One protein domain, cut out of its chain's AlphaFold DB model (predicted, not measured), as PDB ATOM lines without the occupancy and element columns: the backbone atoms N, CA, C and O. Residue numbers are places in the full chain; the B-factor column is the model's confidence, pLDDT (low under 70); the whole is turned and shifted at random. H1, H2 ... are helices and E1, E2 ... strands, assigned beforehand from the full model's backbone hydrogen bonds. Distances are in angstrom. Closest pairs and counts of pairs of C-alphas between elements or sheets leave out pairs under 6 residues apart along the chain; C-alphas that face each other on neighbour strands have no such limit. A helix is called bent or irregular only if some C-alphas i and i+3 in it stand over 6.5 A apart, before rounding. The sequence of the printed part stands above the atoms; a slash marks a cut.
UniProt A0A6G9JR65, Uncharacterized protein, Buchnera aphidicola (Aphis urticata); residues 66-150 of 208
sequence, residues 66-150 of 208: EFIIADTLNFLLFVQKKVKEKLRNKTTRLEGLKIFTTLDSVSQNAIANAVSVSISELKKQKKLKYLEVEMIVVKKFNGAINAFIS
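This is residues 66 to 150 of the 208 residues of an uncharacterized protein of Buchnera aphidicola (Aphis urticata) (UniProt A0A6G9JR65). Two long helices, H1 and H2, meet near their first residues and spread from there as a wide V, and a small hairpin of two strands, E1 and E2, packs on both of them near the meeting place, mainly through E2. Residues 84 to 98, of which 84 to 87 belong to H1, stand free and stick out toward one end of the long axis, while H2 runs toward the opposite end. The printed part has 85 residues, with two named helices and two named strands in the order H1, H2, E1, E2; the sheet, E1 - E2, is antiparallel, and the class is mostly helix. The whole is loose, with a radius of gyration of the C-alphas of 16.2 A, and elongated, spanning 52 by 29 by 22 A.

Strand E1 is residues 135 to 138, and E2 is residues 145 to 149, ending at C-alpha 149 at (-5.984, 30.955, -47.253). Helix H2, residues 105 to 126, is 31.1 A from first to last C-alpha and begins at C-alpha 105 at (-12.186, 29.404, -36.408). Helix H1, residues 66 to 87, is 30.7 A long and begins at C-alpha 66 at (-15.740, 18.288, -46.044). H1 is irregular, with C-alphas 71 and 74 lying 7.1 A apart, and has a kink of 48 degrees near residue 74.

E1 and E2 form a hairpin of antiparallel neighbours, their directions 179 degrees apart. N 135 and O 149 are within hydrogen-bond range at 2.9 A, and so are N 149 and O 135 at 2.8 A. The closest C-alphas of H2 and E2 are those of Gln 108 and Ala 147, 4.8 A apart. The closest of H2 and E1, those of Ser 107 and Val 137, are 7.9 A apart. For H1 and E2 the closest C-alphas are those of Phe 75 and Phe 148, at 5.8 A, whereas H1 and E1 are apart. H1 touches H2 with residues 71 to 72 alone, and H2 touches H1 with residues 108 to 112 alone; the closest C-alphas are those of Asp 71 and Ala 112, 6.9 A apart. The two helices run opposite ways at a steep tilt of 67 degrees. In H2 every O i to N i+4 pair is within hydrogen-bond range; in H1, 13 of 18 are.

The C-alphas farthest apart, those of Thr 92 and Gln 125, are separated by 52.9 A. The printed part has no cut. The link from H1 to H2, 17 residues, is long; those from H2 to E1 and from E1 to E2 are short. The mean pLDDT of the printed part is 83.8, and residues 66 to 71 and 88 to 94 are under 70.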
ATOM      1  N   GLU A  66     -16.159  17.341 -45.014       51.94
ATOM      2  CA  GLU A  66     -15.740  18.288 -46.044       51.94
ATOM      3  C   GLU A  66     -15.590  19.717 -45.507       51.94
ATOM      4  O   GLU A  66     -14.675  20.418 -45.928       51.94
ATOM      5  N   PHE A  67     -16.406  20.126 -44.527       50.06
ATOM      6  CA  PHE A  67     -16.444  21.522 -44.077       50.06
ATOM      7  C   PHE A  67     -15.335  21.906 -43.083       50.06
ATOM      8  O   PHE A  67     -14.948  23.064 -43.011       50.06
ATOM      9  N   ILE A  68     -14.815  20.960 -42.292       51.22
ATOM     10  CA  ILE A  68     -13.919  21.295 -41.164       51.22
ATOM     11  C   ILE A  68     -12.440  21.227 -41.574       51.22
ATOM     12  O   ILE A  68     -11.608  22.001 -41.094       51.22
ATOM     13  N   ILE A  69     -12.094  20.293 -42.464       55.44
ATOM     14  CA  ILE A  69     -10.691  19.989 -42.776       55.44
ATOM     15  C   ILE A  69     -10.184  20.835 -43.944       55.44
ATOM     16  O   ILE A  69      -9.048  21.296 -43.892       55.44
ATOM     17  N   ALA A  70     -11.001  21.063 -44.976       61.22
ATOM     18  CA  ALA A  70     -10.542  21.692 -46.212       61.22
ATOM     19  C   ALA A  70      -9.961  23.091 -45.968       61.22
ATOM     20  O   ALA A  70      -8.810  23.358 -46.313       61.22
ATOM     21  N   ASP A  71     -10.709  23.951 -45.277       64.00
ATOM     22  CA  ASP A  71     -10.319  25.351 -45.106       64.00
ATOM     23  C   ASP A  71      -9.156  25.542 -44.133       64.00
ATOM     24  O   ASP A  71      -8.460  26.552 -44.193       64.00
ATOM     25  N   THR A  72      -8.886  24.561 -43.270       74.25
ATOM     26  CA  THR A  72      -7.793  24.617 -42.287       74.25
ATOM     27  C   THR A  72      -6.535  23.868 -42.732       74.25
ATOM     28  O   THR A  72      -5.467  24.065 -42.144       74.25
ATOM     29  N   LEU A  73      -6.612  23.053 -43.791       78.44
ATOM     30  CA  LEU A  73      -5.523  22.179 -44.242       78.44
ATOM     31  C   LEU A  73      -4.253  22.961 -44.597       78.44
ATOM     32  O   LEU A  73      -3.151  22.591 -44.189       78.44
ATOM     33  N   ASN A  74      -4.402  24.092 -45.285       79.38
ATOM     34  CA  ASN A  74      -3.279  24.943 -45.682       79.38
ATOM     35  C   ASN A  74      -2.559  25.558 -44.475       79.38
ATOM     36  O   ASN A  74      -1.325  25.555 -44.404       79.38
ATOM     37  N   PHE A  75      -3.324  26.012 -43.479       85.12
ATOM     38  CA  PHE A  75      -2.763  26.481 -42.217       85.12
ATOM     39  C   PHE A  75      -2.054  25.348 -41.467       85.12
ATOM     40  O   PHE A  75      -0.951  25.538 -40.954       85.12
ATOM     41  N   LEU A  76      -2.636  24.145 -41.447       85.00
ATOM     42  CA  LEU A  76      -2.024  22.980 -40.809       85.00
ATOM     43  C   LEU A  76      -0.680  22.625 -41.461       85.00
ATOM     44  O   LEU A  76       0.295  22.390 -40.750       85.00
ATOM     45  N   LEU A  77      -0.592  22.649 -42.795       82.31
ATOM     46  CA  LEU A  77       0.665  22.444 -43.523       82.31
ATOM     47  C   LEU A  77       1.711  23.517 -43.173       82.31
ATOM     48  O   LEU A  77       2.889  23.197 -42.984       82.31
ATOM     49  N   PHE A  78       1.293  24.780 -43.038       84.88
ATOM     50  CA  PHE A  78       2.163  25.859 -42.564       84.88
ATOM     51  C   PHE A  78       2.676  25.594 -41.140       84.88
ATOM     52  O   PHE A  78       3.884  25.679 -40.896       84.88
ATOM     53  N   VAL A  79       1.791  25.208 -40.216       88.62
ATOM     54  CA  VAL A  79       2.153  24.862 -38.833       88.62
ATOM     55  C   VAL A  79       3.110  23.674 -38.807       88.62
ATOM     56  O   VAL A  79       4.139  23.749 -38.143       88.62
ATOM     57  N   GLN A  80       2.841  22.615 -39.572       84.94
ATOM     58  CA  GLN A  80       3.729  21.455 -39.680       84.94
ATOM     59  C   GLN A  80       5.129  21.862 -40.150       84.94
ATOM     60  O   GLN A  80       6.120  21.425 -39.563       84.94
ATOM     61  N   LYS A  81       5.232  22.727 -41.168       84.75
ATOM     62  CA  LYS A  81       6.523  23.251 -41.637       84.75
ATOM     63  C   LYS A  81       7.233  24.044 -40.536       84.75
ATOM     64  O   LYS A  81       8.407  23.794 -40.274       84.75
ATOM     65  N   LYS A  82       6.522  24.937 -39.840       87.56
ATOM     66  CA  LYS A  82       7.084  25.746 -38.745       87.56
ATOM     67  C   LYS A  82       7.530  24.914 -37.548       87.56
ATOM     68  O   LYS A  82       8.572  25.197 -36.962       87.56
ATOM     69  N   VAL A  83       6.770  23.883 -37.195       87.88
ATOM     70  CA  VAL A  83       7.125  22.952 -36.123       87.88
ATOM     71  C   VAL A  83       8.361  22.145 -36.513       87.88
ATOM     72  O   VAL A  83       9.293  22.078 -35.718       87.88
ATOM     73  N   LYS A  84       8.444  21.626 -37.746       83.75
ATOM     74  CA  LYS A  84       9.653  20.949 -38.254       83.75
ATOM     75  C   LYS A  84      10.885  21.863 -38.224       83.75
ATOM     76  O   LYS A  84      11.930  21.450 -37.728       83.75
ATOM     77  N   GLU A  85      10.752  23.110 -38.688       85.38
ATOM     78  CA  GLU A  85      11.823  24.123 -38.649       85.38
ATOM     79  C   GLU A  85      12.315  24.391 -37.219       85.38
ATOM     80  O   GLU A  85      13.522  24.473 -36.989       85.38
ATOM     81  N   LYS A  86      11.395  24.496 -36.250       85.31
ATOM     82  CA  LYS A  86      11.733  24.730 -34.837       85.31
ATOM     83  C   LYS A  86      12.322  23.503 -34.144       85.31
ATOM     84  O   LYS A  86      13.210  23.657 -33.311       85.31
ATOM     85  N   LEU A  87      11.828  22.306 -34.459       83.25
ATOM     86  CA  LEU A  87      12.238  21.071 -33.789       83.25
ATOM     87  C   LEU A  87      13.566  20.512 -34.307       83.25
ATOM     88  O   LEU A  87      14.191  19.752 -33.574       83.25
ATOM     89  N   ARG A  88      14.013  20.905 -35.514       65.62
ATOM     90  CA  ARG A  88      15.409  20.856 -36.008       65.62
ATOM     91  C   ARG A  88      16.237  19.661 -35.470       65.62
ATOM     92  O   ARG A  88      17.323  19.846 -34.931       65.62
ATOM     93  N   ASN A  89      15.700  18.444 -35.607       60.28
ATOM     94  CA  ASN A  89      16.306  17.149 -35.238       60.28
ATOM     95  C   ASN A  89      16.411  16.785 -33.735       60.28
ATOM     96  O   ASN A  89      17.072  15.803 -33.412       60.28
ATOM     97  N   LYS A  90      15.767  17.499 -32.801       60.47
ATOM     98  CA  LYS A  90      15.918  17.243 -31.349       60.47
ATOM     99  C   LYS A  90      15.044  16.132 -30.749       60.47
ATOM    100  O   LYS A  90      15.240  15.797 -29.586       60.47
ATOM    101  N   THR A  91      14.101  15.547 -31.483       57.34
ATOM    102  CA  THR A  91      13.158  14.578 -30.893       57.34
ATOM    103  C   THR A  91      12.828  13.441 -31.853       57.34
ATOM    104  O   THR A  91      12.053  13.615 -32.790       57.34
ATOM    105  N   THR A  92      13.382  12.260 -31.578       57.75
ATOM    106  CA  THR A  92      13.063  10.977 -32.229       57.75
ATOM    107  C   THR A  92      11.729  10.374 -31.770       57.75
ATOM    108  O   THR A  92      11.269   9.405 -32.363       57.75
ATOM    109  N   ARG A  93      11.059  10.955 -30.763       61.06
ATOM    110  CA  ARG A  93       9.719  10.546 -30.308       61.06
ATOM    111  C   ARG A  93       8.774  11.745 -30.279       61.06
ATOM    112  O   ARG A  93       8.863  12.592 -29.399       61.06
ATOM    113  N   LEU A  94       7.887  11.809 -31.270       65.62
ATOM    114  CA  LEU A  94       6.818  12.812 -31.402       65.62
ATOM    115  C   LEU A  94       5.457  12.279 -30.913       65.62
ATOM    116  O   LEU A  94       4.418  12.888 -31.167       65.62
ATOM    117  N   GLU A  95       5.442  11.126 -30.244       73.44
ATOM    118  CA  GLU A  95       4.214  10.469 -29.800       73.44
ATOM    119  C   GLU A  95       3.507  11.300 -28.719       73.44
ATOM    120  O   GLU A  95       4.103  11.696 -27.720       73.44
ATOM    121  N   GLY A  96       2.222  11.594 -28.940       79.75
ATOM    122  CA  GLY A  96       1.377  12.330 -27.991       79.75
ATOM    123  C   GLY A  96       1.559  13.854 -27.970       79.75
ATOM    124  O   GLY A  96       0.972  14.520 -27.114       79.75
ATOM    125  N   LEU A  97       2.337  14.433 -28.890       82.94
ATOM    126  CA  LEU A  97       2.597  15.873 -28.900       82.94
ATOM    127  C   LEU A  97       1.325  16.679 -29.222       82.94
ATOM    128  O   LEU A  97       0.687  16.484 -30.257       82.94
ATOM    129  N   LYS A  98       0.975  17.623 -28.341       86.75
ATOM    130  CA  LYS A  98      -0.157  18.545 -28.524       86.75
ATOM    131  C   LYS A  98       0.347  19.897 -29.020       86.75
ATOM    132  O   LYS A  98       1.118  20.563 -28.336       86.75
ATOM    133  N   ILE A  99      -0.093  20.300 -30.212       85.75
ATOM    134  CA  ILE A  99       0.274  21.580 -30.827       85.75
ATOM    135  C   ILE A  99      -0.879  22.559 -30.630       85.75
ATOM    136  O   ILE A  99      -1.945  22.396 -31.220       85.75
ATOM    137  N   PHE A 100      -0.647  23.597 -29.836       90.25
ATOM    138  CA  PHE A 100      -1.566  24.724 -29.713       90.25
ATOM    139  C   PHE A 100      -1.193  25.784 -30.748       90.25
ATOM    140  O   PHE A 100      -0.025  26.151 -30.885       90.25
ATOM    141  N   THR A 101      -2.183  26.247 -31.507       91.31
ATOM    142  CA  THR A 101      -1.986  27.208 -32.597       91.31
ATOM    143  C   THR A 101      -2.796  28.471 -32.347       91.31
ATOM    144  O   THR A 101      -3.645  28.519 -31.462       91.31
ATOM    145  N   THR A 102      -2.512  29.506 -33.128       93.06
ATOM    146  CA  THR A 102      -3.201  30.797 -33.064       93.06
ATOM    147  C   THR A 102      -4.431  30.870 -33.966       93.06
ATOM    148  O   THR A 102      -5.022  31.940 -34.064       93.06
ATOM    149  N   LEU A 103      -4.794  29.766 -34.631       91.38
ATOM    150  CA  LEU A 103      -5.926  29.716 -35.549       91.38
ATOM    151  C   LEU A 103      -7.220  30.069 -34.815       91.38
ATOM    152  O   LEU A 103      -7.557  29.456 -33.803       91.38
ATOM    153  N   ASP A 104      -7.950  31.028 -35.362       91.44
ATOM    154  CA  ASP A 104      -9.278  31.414 -34.918       91.44
ATOM    155  C   ASP A 104     -10.303  30.924 -35.945       91.44
ATOM    156  O   ASP A 104     -10.295  31.350 -37.103       91.44
ATOM    157  N   SER A 105     -11.186  30.015 -35.527       88.12
ATOM    158  CA  SER A 105     -12.186  29.404 -36.408       88.12
ATOM    159  C   SER A 105     -13.194  30.422 -36.936       88.12
ATOM    160  O   SER A 105     -13.632  30.309 -38.081       88.12
ATOM    161  N   VAL A 106     -13.527  31.444 -36.141       90.81
ATOM    162  CA  VAL A 106     -14.451  32.508 -36.552       90.81
ATOM    163  C   VAL A 106     -13.836  33.319 -37.687       90.81
ATOM    164  O   VAL A 106     -14.453  33.464 -38.743       90.81
ATOM    165  N   SER A 107     -12.594  33.779 -37.503       91.25
ATOM    166  CA  SER A 107     -11.839  34.461 -38.556       91.25
ATOM    167  C   SER A 107     -11.706  33.583 -39.801       91.25
ATOM    168  O   SER A 107     -12.017  34.045 -40.894       91.25
ATOM    169  N   GLN A 108     -11.301  32.315 -39.658       89.06
ATOM    170  CA  GLN A 108     -11.099  31.414 -40.798       89.06
ATOM    171  C   GLN A 108     -12.371  31.259 -41.640       89.06
ATOM    172  O   GLN A 108     -12.322  31.444 -42.857       89.06
ATOM    173  N   ASN A 109     -13.511  30.999 -40.996       87.75
ATOM    174  CA  ASN A 109     -14.794  30.841 -41.681       87.75
ATOM    175  C   ASN A 109     -15.234  32.137 -42.373       87.75
ATOM    176  O   ASN A 109     -15.714  32.103 -43.506       87.75
ATOM    177  N   ALA A 110     -15.050  33.289 -41.720       90.25
ATOM    178  CA  ALA A 110     -15.406  34.581 -42.299       90.25
ATOM    179  C   ALA A 110     -14.644  34.844 -43.605       90.25
ATOM    180  O   ALA A 110     -15.231  35.285 -44.594       90.25
ATOM    181  N   ILE A 111     -13.348  34.531 -43.631       89.56
ATOM    182  CA  ILE A 111     -12.518  34.785 -44.807       89.56
ATOM    183  C   ILE A 111     -12.788  33.747 -45.897       89.56
ATOM    184  O   ILE A 111     -12.869  34.120 -47.063       89.56
ATOM    185  N   ALA A 112     -12.989  32.471 -45.546       86.50
ATOM    186  CA  ALA A 112     -13.358  31.430 -46.511       86.50
ATOM    187  C   ALA A 112     -14.665  31.784 -47.245       86.50
ATOM    188  O   ALA A 112     -14.747  31.709 -48.475       86.50
ATOM    189  N   ASN A 113     -15.657  32.283 -46.504       88.25
ATOM    190  CA  ASN A 113     -16.908  32.780 -47.074       88.25
ATOM    191  C   ASN A 113     -16.688  34.018 -47.954       88.25
ATOM    192  O   ASN A 113     -17.177  34.068 -49.080       88.25
ATOM    193  N   ALA A 114     -15.915  35.000 -47.484       90.44
ATOM    194  CA  ALA A 114     -15.639  36.210 -48.259       90.44
ATOM    195  C   ALA A 114     -14.922  35.898 -49.584       90.44
ATOM    196  O   ALA A 114     -15.276  36.434 -50.634       90.44
ATOM    197  N   VAL A 115     -13.934  35.001 -49.543       88.88
ATOM    198  CA  VAL A 115     -13.144  34.582 -50.703       88.88
ATOM    199  C   VAL A 115     -14.004  33.801 -51.697       88.88
ATOM    200  O   VAL A 115     -13.972  34.111 -52.890       88.88
ATOM    201  N   SER A 116     -14.823  32.851 -51.232       87.00
ATOM    202  CA  SER A 116     -15.684  32.049 -52.114       87.00
ATOM    203  C   SER A 116     -16.703  32.901 -52.882       87.00
ATOM    204  O   SER A 116     -16.855  32.730 -54.096       87.00
ATOM    205  N   VAL A 117     -17.331  33.876 -52.214       90.81
ATOM    206  CA  VAL A 117     -18.259  34.830 -52.844       90.81
ATOM    207  C   VAL A 117     -17.516  35.738 -53.825       90.81
ATOM    208  O   VAL A 117     -17.856  35.783 -55.010       90.81
ATOM    209  N   SER A 118     -16.440  36.389 -53.369       91.62
ATOM    210  CA  SER A 118     -15.719  37.395 -54.165       91.62
ATOM    211  C   SER A 118     -15.118  36.817 -55.447       91.62
ATOM    212  O   SER A 118     -15.174  37.439 -56.506       91.62
ATOM    213  N   ILE A 119     -14.558  35.606 -55.394       90.75
ATOM    214  CA  ILE A 119     -13.970  34.967 -56.580       90.75
ATOM    215  C   ILE A 119     -15.039  34.607 -57.601       90.75
ATOM    216  O   ILE A 119     -14.811  34.774 -58.800       90.75
ATOM    217  N   SER A 120     -16.185  34.099 -57.144       90.50
ATOM    218  CA  SER A 120     -17.302  33.752 -58.024       90.50
ATOM    219  C   SER A 120     -17.787  34.982 -58.795       90.50
ATOM    220  O   SER A 120     -17.960  34.930 -60.015       90.50
ATOM    221  N   GLU A 121     -17.923  36.115 -58.105       93.56
ATOM    222  CA  GLU A 121     -18.305  37.391 -58.709       93.56
ATOM    223  C   GLU A 121     -17.237  37.923 -59.672       93.56
ATOM    224  O   GLU A 121     -17.548  38.230 -60.825       93.56
ATOM    225  N   LEU A 122     -15.969  37.963 -59.252       94.19
ATOM    226  CA  LEU A 122     -14.867  38.471 -60.075       94.19
ATOM    227  C   LEU A 122     -14.653  37.640 -61.344       94.19
ATOM    228  O   LEU A 122     -14.459  38.211 -62.422       94.19
ATOM    229  N   LYS A 123     -14.736  36.305 -61.255       93.44
ATOM    230  CA  LYS A 123     -14.637  35.422 -62.427       93.44
ATOM    231  C   LYS A 123     -15.734  35.724 -63.446       93.44
ATOM    232  O   LYS A 123     -15.437  35.820 -64.636       93.44
ATOM    233  N   LYS A 124     -16.974  35.937 -62.987       93.88
ATOM    234  CA  LYS A 124     -18.109  36.301 -63.854       93.88
ATOM    235  C   LYS A 124     -17.922  37.681 -64.483       93.88
ATOM    236  O   LYS A 124     -18.019  37.808 -65.701       93.88
ATOM    237  N   GLN A 125     -17.606  38.694 -63.678       96.00
ATOM    238  CA  GLN A 125     -17.465  40.079 -64.141       96.00
ATOM    239  C   GLN A 125     -16.321  40.253 -65.145       96.00
ATOM    240  O   GLN A 125     -16.468  40.946 -66.150       96.00
ATOM    241  N   LYS A 126     -15.172  39.623 -64.883       95.31
ATOM    242  CA  LYS A 126     -13.963  39.753 -65.710       95.31
ATOM    243  C   LYS A 126     -13.820  38.648 -66.759       95.31
ATOM    244  O   LYS A 126     -12.826  38.635 -67.476       95.31
ATOM    245  N   LYS A 127     -14.800  37.738 -66.862       94.19
ATOM    246  CA  LYS A 127     -14.787  36.572 -67.766       94.19
ATOM    247  C   LYS A 127     -13.495  35.745 -67.642       94.19
ATOM    248  O   LYS A 127     -12.932  35.289 -68.636       94.19
ATOM    249  N   LEU A 128     -13.016  35.562 -66.410       92.56
ATOM    250  CA  LEU A 128     -11.781  34.831 -66.120       92.56
ATOM    251  C   LEU A 128     -12.083  33.351 -65.880       92.56
ATOM    252  O   LEU A 128     -12.939  33.009 -65.064       92.56
ATOM    253  N   LYS A 129     -11.337  32.467 -66.550       86.69
ATOM    254  CA  LYS A 129     -11.418  31.013 -66.321       86.69
ATOM    255  C   LYS A 129     -10.746  30.612 -65.004       86.69
ATOM    256  O   LYS A 129     -11.293  29.825 -64.235       86.69
ATOM    257  N   TYR A 130      -9.589  31.207 -64.724       85.25
ATOM    258  CA  TYR A 130      -8.763  30.910 -63.559       85.25
ATOM    259  C   TYR A 130      -8.486  32.197 -62.787       85.25
ATOM    260  O   TYR A 130      -8.170  33.226 -63.381       85.25
ATOM    261  N   LEU A 131      -8.659  32.136 -61.469       87.31
ATOM    262  CA  LEU A 131      -8.350  33.223 -60.551       87.31
ATOM    263  C   LEU A 131      -7.903  32.605 -59.231       87.31
ATOM    264  O   LEU A 131      -8.613  31.758 -58.675       87.31
ATOM    265  N   GLU A 132      -6.739  33.040 -58.767       83.12
ATOM    266  CA  GLU A 132      -6.162  32.661 -57.486       83.12
ATOM    267  C   GLU A 132      -6.193  33.852 -56.524       83.12
ATOM    268  O   GLU A 132      -6.089  35.007 -56.935       83.12
ATOM    269  N   VAL A 133      -6.397  33.560 -55.244       84.81
ATOM    270  CA  VAL A 133      -6.481  34.521 -54.150       84.81
ATOM    271  C   VAL A 133      -5.795  33.888 -52.960       84.81
ATOM    272  O   VAL A 133      -6.012  32.718 -52.634       84.81
ATOM    273  N   GLU A 134      -4.997  34.709 -52.305       84.81
ATOM    274  CA  GLU A 134      -4.294  34.387 -51.084       84.81
ATOM    275  C   GLU A 134      -4.651  35.437 -50.043       84.81
ATOM    276  O   GLU A 134      -4.722  36.631 -50.344       84.81
ATOM    277  N   MET A 135      -4.889  34.993 -48.814       87.62
ATOM    278  CA  MET A 135      -5.245  35.887 -47.726       87.62
ATOM    279  C   MET A 135      -4.685  35.380 -46.405       87.62
ATOM    280  O   MET A 135      -4.811  34.209 -46.054       87.62
ATOM    281  N   ILE A 136      -4.082  36.291 -45.649       90.38
ATOM    282  CA  ILE A 136      -3.574  36.029 -44.306       90.38
ATOM    283  C   ILE A 136      -4.154  37.091 -43.388       90.38
ATOM    284  O   ILE A 136      -4.079  38.283 -43.688       90.38
ATOM    285  N   VAL A 137      -4.689  36.666 -42.249       92.88
ATOM    286  CA  VAL A 137      -5.132  37.575 -41.193       92.88
ATOM    287  C   VAL A 137      -4.207  37.427 -40.001       92.88
ATOM    288  O   VAL A 137      -4.032  36.334 -39.458       92.88
ATOM    289  N   VAL A 138      -3.616  38.547 -39.596       95.00
ATOM    290  CA  VAL A 138      -2.671  38.622 -38.484       95.00
ATOM    291  C   VAL A 138      -3.169  39.564 -37.399       95.00
ATOM    292  O   VAL A 138      -3.754  40.613 -37.674       95.00
ATOM    293  N   LYS A 139      -2.895  39.220 -36.142       94.69
ATOM    294  CA  LYS A 139      -3.093  40.127 -35.010       94.69
ATOM    295  C   LYS A 139      -2.060  41.252 -35.057       94.69
ATOM    296  O   LYS A 139      -0.857  41.002 -35.063       94.69
ATOM    297  N   LYS A 140      -2.542  42.498 -34.998       93.62
ATOM    298  CA  LYS A 140      -1.733  43.728 -35.082       93.62
ATOM    299  C   LYS A 140      -0.531  43.760 -34.129       93.62
ATOM    300  O   LYS A 140       0.542  44.186 -34.530       93.62
ATOM    301  N   PHE A 141      -0.717  43.352 -32.873       94.38
ATOM    302  CA  PHE A 141       0.285  43.579 -31.823       94.38
ATOM    303  C   PHE A 141       1.338  42.477 -31.695       94.38
ATOM    304  O   PHE A 141       2.472  42.771 -31.342       94.38
ATOM    305  N   ASN A 142       0.984  41.218 -31.960       93.44
ATOM    306  CA  ASN A 142       1.889  40.080 -31.765       93.44
ATOM    307  C   ASN A 142       2.190  39.303 -33.056       93.44
ATOM    308  O   ASN A 142       2.916  38.313 -33.011       93.44
ATOM    309  N   GLY A 143       1.615  39.709 -34.192       92.56
ATOM    310  CA  GLY A 143       1.823  39.052 -35.483       92.56
ATOM    311  C   GLY A 143       1.277  37.624 -35.564       92.56
ATOM    312  O   GLY A 143       1.604  36.903 -36.504       92.56
ATOM    313  N   ALA A 144       0.463  37.188 -34.596       93.12
ATOM    314  CA  ALA A 144      -0.135  35.859 -34.608       93.12
ATOM    315  C   ALA A 144      -1.066  35.706 -35.816       93.12
ATOM    316  O   ALA A 144      -1.935  36.551 -36.038       93.12
ATOM    317  N   ILE A 145      -0.894  34.626 -36.579       93.06
ATOM    318  CA  ILE A 145      -1.743  34.322 -37.733       93.06
ATOM    319  C   ILE A 145      -3.027  33.688 -37.206       93.06
ATOM    320  O   ILE A 145      -2.997  32.578 -36.675       93.06
ATOM    321  N   ASN A 146      -4.134  34.408 -37.345       93.00
ATOM    322  CA  ASN A 146      -5.453  33.948 -36.922       93.00
ATOM    323  C   ASN A 146      -6.152  33.141 -38.006       93.00
ATOM    324  O   ASN A 146      -6.961  32.280 -37.690       93.00
ATOM    325  N   ALA A 147      -5.867  33.432 -39.271       90.94
ATOM    326  CA  ALA A 147      -6.486  32.739 -40.381       90.94
ATOM    327  C   ALA A 147      -5.656  32.866 -41.656       90.94
ATOM    328  O   ALA A 147      -4.835  33.780 -41.802       90.94
ATOM    329  N   PHE A 148      -5.842  31.903 -42.551       88.19
ATOM    330  CA  PHE A 148      -4.919  31.647 -43.642       88.19
ATOM    331  C   PHE A 148      -5.612  30.927 -44.798       88.19
ATOM    332  O   PHE A 148      -6.180  29.849 -44.627       88.19
ATOM    333  N   ILE A 149      -5.508  31.507 -45.989       85.19
ATOM    334  CA  ILE A 149      -5.984  30.955 -47.253       85.19
ATOM    335  C   ILE A 149      -4.845  31.092 -48.253       85.19
ATOM    336  O   ILE A 149      -4.368  32.194 -48.508       85.19
ATOM    337  N   SER A 150      -4.406  29.972 -48.819       77.94
ATOM    338  CA  SER A 150      -3.307  29.942 -49.790       77.94
ATOM    339  C   SER A 150      -3.713  29.556 -51.202       77.94
ATOM    340  O   SER A 150      -2.846  29.488 -52.067       77.94
TER     341      SER A 150